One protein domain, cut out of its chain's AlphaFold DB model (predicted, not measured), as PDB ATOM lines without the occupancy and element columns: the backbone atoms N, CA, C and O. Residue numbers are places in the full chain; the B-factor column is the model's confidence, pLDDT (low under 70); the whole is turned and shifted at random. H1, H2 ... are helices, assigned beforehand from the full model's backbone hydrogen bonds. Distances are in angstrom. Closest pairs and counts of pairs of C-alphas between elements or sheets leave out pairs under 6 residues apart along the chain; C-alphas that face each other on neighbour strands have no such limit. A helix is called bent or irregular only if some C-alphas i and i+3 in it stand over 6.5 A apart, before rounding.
ATOM      1  N   SER A   2     159.410 212.981 137.290       63.84
ATOM      2  CA  SER A   2     159.713 213.964 138.359       63.84
ATOM      3  C   SER A   2     160.535 213.408 139.534       63.84
ATOM      4  O   SER A   2     161.484 214.048 139.971       63.84
ATOM      5  N   THR A   3     160.208 212.210 140.031       71.31
ATOM      6  CA  THR A   3     160.947 211.579 141.142       71.31
ATOM      7  C   THR A   3     162.371 211.199 140.741       71.31
ATOM      8  O   THR A   3     163.295 211.383 141.518       71.31
ATOM      9  N   PHE A   4     162.555 210.736 139.502       75.31
ATOM     10  CA  PHE A   4     163.859 210.341 138.968       75.31
ATOM     11  C   PHE A   4     164.806 211.542 138.821       75.31
ATOM     12  O   PHE A   4     165.957 211.481 139.245       75.31
ATOM     13  N   ILE A   5     164.296 212.659 138.294       75.75
ATOM     14  CA  ILE A   5     165.051 213.914 138.168       75.75
ATOM     15  C   ILE A   5     165.469 214.430 139.553       75.75
ATOM     16  O   ILE A   5     166.622 214.815 139.737       75.75
ATOM     17  N   SER A   6     164.569 214.366 140.545       76.94
ATOM     18  CA  SER A   6     164.886 214.728 141.936       76.94
ATOM     19  C   SER A   6     166.014 213.865 142.494       76.94
ATOM     20  O   SER A   6     167.022 214.398 142.939       76.94
ATOM     21  N   THR A   7     165.899 212.537 142.383       83.69
ATOM     22  CA  THR A   7     166.924 211.619 142.900       83.69
ATOM     23  C   THR A   7     168.277 211.805 142.223       83.69
ATOM     24  O   THR A   7     169.310 211.701 142.875       83.69
ATOM     25  N   LEU A   8     168.292 212.103 140.920       84.88
ATOM     26  CA  LEU A   8     169.534 212.342 140.193       84.88
ATOM     27  C   LEU A   8     170.211 213.640 140.658       84.88
ATOM     28  O   LEU A   8     171.426 213.664 140.839       84.88
ATOM     29  N   THR A   9     169.412 214.679 140.915       83.25
ATOM     30  CA  THR A   9     169.882 215.966 141.449       83.25
ATOM     31  C   THR A   9     170.448 215.810 142.864       83.25
ATOM     32  O   THR A   9     171.513 216.345 143.167       83.25
ATOM     33  N   ASP A  10     169.780 215.034 143.723       84.56
ATOM     34  CA  ASP A  10     170.240 214.769 145.093       84.56
ATOM     35  C   ASP A  10     171.572 213.995 145.103       84.56
ATOM     36  O   ASP A  10     172.479 214.298 145.882       84.56
ATOM     37  N   CYS A  11     171.728 213.028 144.191       89.56
ATOM     38  CA  CYS A  11     172.982 212.300 143.995       89.56
ATOM     39  C   CYS A  11     174.115 213.211 143.500       89.56
ATOM     40  O   CYS A  11     175.238 213.113 143.997       89.56
ATOM     41  N   GLU A  12     173.843 214.101 142.542       90.44
ATOM     42  CA  GLU A  12     174.833 215.060 142.042       90.44
ATOM     43  C   GLU A  12     175.310 216.001 143.152       90.44
ATOM     44  O   GLU A  12     176.516 216.208 143.307       90.44
ATOM     45  N   LEU A  13     174.387 216.513 143.970       87.50
ATOM     46  CA  LEU A  13     174.708 217.356 145.119       87.50
ATOM     47  C   LEU A  13     175.594 216.616 146.129       87.50
ATOM     48  O   LEU A  13     176.604 217.153 146.586       87.50
ATOM     49  N   PHE A  14     175.258 215.365 146.445       90.69
ATOM     50  CA  PHE A  14     176.041 214.548 147.369       90.69
ATOM     51  C   PHE A  14     177.482 214.348 146.876       90.69
ATOM     52  O   PHE A  14     178.437 214.536 147.629       90.69
ATOM     53  N   VAL A  15     177.661 214.023 145.595       92.25
ATOM     54  CA  VAL A  15     178.991 213.800 145.009       92.25
ATOM     55  C   VAL A  15     179.783 215.110 144.872       92.25
ATOM     56  O   VAL A  15     181.000 215.132 145.092       92.25
ATOM     57  N   THR A  16     179.108 216.210 144.532       87.38
ATOM     58  CA  THR A  16     179.747 217.505 144.261       87.38
ATOM     59  C   THR A  16     180.102 218.255 145.531       87.38
ATOM     60  O   THR A  16     181.230 218.727 145.631       87.38
ATOM     61  N   GLU A  17     179.189 218.344 146.496       87.50
ATOM     62  CA  GLU A  17     179.365 219.170 147.695       87.50
ATOM     63  C   GLU A  17     179.740 218.343 148.923       87.50
ATOM     64  O   GLU A  17     180.716 218.661 149.601       87.50
ATOM     65  N   ILE A  18     179.001 217.263 149.199       85.75
ATOM     66  CA  ILE A  18     179.173 216.503 150.445       85.75
ATOM     67  C   ILE A  18     180.490 215.720 150.409       85.75
ATOM     68  O   ILE A  18     181.280 215.806 151.343       85.75
ATOM     69  N   LEU A  19     180.784 215.029 149.305       88.62
ATOM     70  CA  LEU A  19     182.023 214.257 149.171       88.62
ATOM     71  C   LEU A  19     183.277 215.107 148.902       88.62
ATOM     72  O   LEU A  19     184.380 214.598 149.060       88.62
ATOM     73  N   HIS A  20     183.152 216.384 148.522       83.31
ATOM     74  CA  HIS A  20     184.315 217.247 148.244       83.31
ATOM     75  C   HIS A  20     185.165 217.535 149.491       83.31
ATOM     76  O   HIS A  20     186.364 217.781 149.380       83.31
ATOM     77  N   GLY A  21     184.544 217.557 150.674       80.31
ATOM     78  CA  GLY A  21     185.221 217.834 151.945       80.31
ATOM     79  C   GLY A  21     185.673 216.590 152.715       80.31
ATOM     80  O   GLY A  21     186.285 216.729 153.774       80.31
ATOM     81  N   GLU A  22     185.361 215.394 152.217       88.88
ATOM     82  CA  GLU A  22     185.626 214.131 152.905       88.88
ATOM     83  C   GLU A  22     187.027 213.594 152.588       88.88
ATOM     84  O   GLU A  22     187.588 213.823 151.518       88.88
ATOM     85  N   ASN A  23     187.614 212.851 153.529       91.06
ATOM     86  CA  ASN A  23     188.948 212.282 153.352       91.06
ATOM     87  C   ASN A  23     188.854 210.943 152.603       91.06
ATOM     88  O   ASN A  23     188.801 209.870 153.210       91.06
ATOM     89  N   LEU A  24     188.758 211.029 151.278       91.44
ATOM     90  CA  LEU A  24     188.558 209.887 150.389       91.44
ATOM     91  C   LEU A  24     189.870 209.145 150.098       91.44
ATOM     92  O   LEU A  24     190.961 209.716 150.096       91.44
ATOM     93  N   SER A  25     189.768 207.838 149.839       94.06
ATOM     94  CA  SER A  25     190.885 207.082 149.266       94.06
ATOM     95  C   SER A  25     191.109 207.492 147.807       94.06
ATOM     96  O   SER A  25     190.189 207.962 147.145       94.06
ATOM     97  N   GLU A  26     192.309 207.260 147.273       91.25
ATOM     98  CA  GLU A  26     192.660 207.600 145.881       91.25
ATOM     99  C   GLU A  26     191.659 207.016 144.867       91.25
ATOM    100  O   GLU A  26     191.104 207.736 144.044       91.25
ATOM    101  N   SER A  27     191.313 205.734 145.016       91.00
ATOM    102  CA  SER A  27     190.321 205.063 144.166       91.00
ATOM    103  C   SER A  27     188.898 205.630 144.322       91.00
ATOM    104  O   SER A  27     188.123 205.643 143.360       91.00
ATOM    105  N   ALA A  28     188.535 206.117 145.514       90.88
ATOM    106  CA  ALA A  28     187.243 206.761 145.736       90.88
ATOM    107  C   ALA A  28     187.192 208.165 145.109       90.88
ATOM    108  O   ALA A  28     186.161 208.528 144.545       90.88
ATOM    109  N   GLU A  29     188.297 208.916 145.129       92.19
ATOM    110  CA  GLU A  29     188.399 210.218 144.459       92.19
ATOM    111  C   GLU A  29     188.342 210.066 142.931       92.19
ATOM    112  O   GLU A  29     187.612 210.794 142.261       92.19
ATOM    113  N   GLU A  30     189.023 209.065 142.363       89.12
ATOM    114  CA  GLU A  30     188.918 208.741 140.932       89.12
ATOM    115  C   GLU A  30     187.472 208.415 140.535       89.12
ATOM    116  O   GLU A  30     186.948 208.943 139.550       89.12
ATOM    117  N   THR A  31     186.789 207.598 141.342       92.75
ATOM    118  CA  THR A  31     185.378 207.252 141.118       92.75
ATOM    119  C   THR A  31     184.478 208.486 141.225       92.75
ATOM    120  O   THR A  31     183.580 208.671 140.402       92.75
ATOM    121  N   ARG A  32     184.741 209.372 142.193       92.44
ATOM    122  CA  ARG A  32     184.041 210.650 142.351       92.44
ATOM    123  C   ARG A  32     184.180 211.521 141.099       92.44
ATOM    124  O   ARG A  32     183.177 212.043 140.620       92.44
ATOM    125  N   GLN A  33     185.377 211.625 140.521       89.94
ATOM    126  CA  GLN A  33     185.596 212.392 139.287       89.94
ATOM    127  C   GLN A  33     184.860 211.798 138.081       89.94
ATOM    128  O   GLN A  33     184.282 212.537 137.280       89.94
ATOM    129  N   VAL A  34     184.811 210.466 137.973       91.56
ATOM    130  CA  VAL A  34     184.020 209.782 136.938       91.56
ATOM    131  C   VAL A  34     182.533 210.119 137.077       91.56
ATOM    132  O   VAL A  34     181.888 210.462 136.086       91.56
ATOM    133  N   LEU A  35     181.990 210.081 138.298       93.25
ATOM    134  CA  LEU A  35     180.589 210.419 138.558       93.25
ATOM    135  C   LEU A  35     180.275 211.883 138.216       93.25
ATOM    136  O   LEU A  35     179.281 212.140 137.540       93.25
ATOM    137  N   LEU A  36     181.140 212.831 138.592       89.00
ATOM    138  CA  LEU A  36     180.984 214.253 138.244       89.00
ATOM    139  C   LEU A  36     180.974 214.487 136.730       89.00
ATOM    140  O   LEU A  36     180.156 215.255 136.216       89.00
ATOM    141  N   ASN A  37     181.854 213.803 135.997       87.88
ATOM    142  CA  ASN A  37     181.865 213.891 134.544       87.88
ATOM    143  C   ASN A  37     180.590 213.289 133.930       87.88
ATOM    144  O   ASN A  37     180.028 213.865 133.000       87.88
ATOM    145  N   ASN A  38     180.089 212.181 134.482       87.94
ATOM    146  CA  ASN A  38     178.835 211.576 134.040       87.94
ATOM    147  C   ASN A  38     177.644 212.523 134.242       87.94
ATOM    148  O   ASN A  38     176.855 212.683 133.314       87.94
ATOM    149  N   PHE A  39     177.539 213.203 135.390       89.31
ATOM    150  CA  PHE A  39     176.492 214.210 135.604       89.31
ATOM    151  C   PHE A  39     176.584 215.341 134.574       89.31
ATOM    152  O   PHE A  39     175.590 215.663 133.927       89.31
ATOM    153  N   ARG A  40     177.789 215.866 134.311       85.25
ATOM    154  CA  ARG A  40     178.003 216.900 133.284       85.25
ATOM    155  C   ARG A  40     177.539 216.459 131.890       85.25
ATOM    156  O   ARG A  40     176.955 217.259 131.163       85.25
ATOM    157  N   VAL A  41     177.782 215.200 131.523       83.69
ATOM    158  CA  VAL A  41     177.317 214.610 130.256       83.69
ATOM    159  C   VAL A  41     175.792 214.456 130.232       83.69
ATOM    160  O   VAL A  41     175.169 214.708 129.205       83.69
ATOM    161  N   VAL A  42     175.168 214.081 131.352       83.31
ATOM    162  CA  VAL A  42     173.701 213.992 131.457       83.31
ATOM    163  C   VAL A  42     173.052 215.365 131.261       83.31
ATOM    164  O   VAL A  42     172.105 215.468 130.479       83.31
ATOM    165  N   HIS A  43     173.597 216.413 131.892       78.62
ATOM    166  CA  HIS A  43     173.147 217.804 131.731       78.62
ATOM    167  C   HIS A  43     173.308 218.313 130.296       78.62
ATOM    168  O   HIS A  43     172.400 218.940 129.756       78.62
ATOM    169  N   SER A  44     174.440 218.027 129.641       72.81
ATOM    170  CA  SER A  44     174.685 218.496 128.270       72.81
ATOM    171  C   SER A  44     173.829 217.782 127.221       72.81
ATOM    172  O   SER A  44     173.474 218.389 126.211       72.81
ATOM    173  N   ARG A  45     173.475 216.512 127.459       77.81
ATOM    174  CA  ARG A  45     172.615 215.716 126.571       77.81
ATOM    175  C   ARG A  45     171.126 216.005 126.744       77.81
ATOM    176  O   ARG A  45     170.375 215.806 125.795       77.81
ATOM    177  N   ASN A  46     170.703 216.483 127.915       75.75
ATOM    178  CA  ASN A  46     169.289 216.716 128.237       75.75
ATOM    179  C   ASN A  46     169.033 218.138 128.787       75.75
ATOM    180  O   ASN A  46     168.512 218.281 129.895       75.75
ATOM    181  N   PRO A  47     169.356 219.204 128.028       71.38
ATOM    182  CA  PRO A  47     169.269 220.583 128.517       71.38
ATOM    183  C   PRO A  47     167.835 221.060 128.804       71.38
ATOM    184  O   PRO A  47     167.652 222.004 129.569       71.38
TER     185      PRO A  47
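AT A GLANCE: This is residues 2 to 47 of the 254 residues of the protein "Src kinase associated phosphoprotein 1" of Oreochromis niloticus (UniProt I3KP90). Two helices of equal residue count, H1 and H2, make a helical hairpin: the first runs out, a tight link turns the backbone, and the second folds back at a slant past the first. The two pack on each other through part of their lengths, and residues 2 to 7 of H1 stick out free. The printed part has 46 residues with two named helices, H1 then H2, and no named strand; the class is all helix. It is only just loose, close to compact, with a radius of gyration of the C-alphas of 11.5 A, and elongated, spanning 33 by 18 by 12 A.

IN THESE COORDINATES: H1 is residues 2 to 21, 29.2 A from first to last C-alpha, and begins with C-alpha 2 at (159.713, 213.964, 138.359). H1 is neither bent nor irregular, but only just: C-alphas 18 and 21 are 6.4 A apart. H2 is residues 26 to 45, 29.0 A long between its end C-alphas, from C-alpha 26 at (192.660, 207.600, 145.881) to C-alpha 45 at (172.615, 215.716, 126.571).

HOW THE PARTS SIT: H1 and H2 touch, and their closest C-alphas, those of Val 15 and Arg 32, are 6.5 A apart. H1 touches H2 with residues 12 to 19 alone, and H2 touches H1 with residues 32 to 39 alone. The helices run opposite ways at a steep tilt of 39 degrees, with their centres 11.6 A apart. In H2 every O i to N i+4 pair is within hydrogen-bond range; in H1 13 of 16 are.

THE WHOLE: The C-alphas of Ser 2 and Glu 26, the two farthest apart, are 34.4 A apart, while those of Ser 2 and Pro 47 are 15.2 A apart. The link from H1 to H2 has 4 residues and is tight. The printed part has no cut. Its mean pLDDT is 85.3, and residue 2 is the one printed residue under 70.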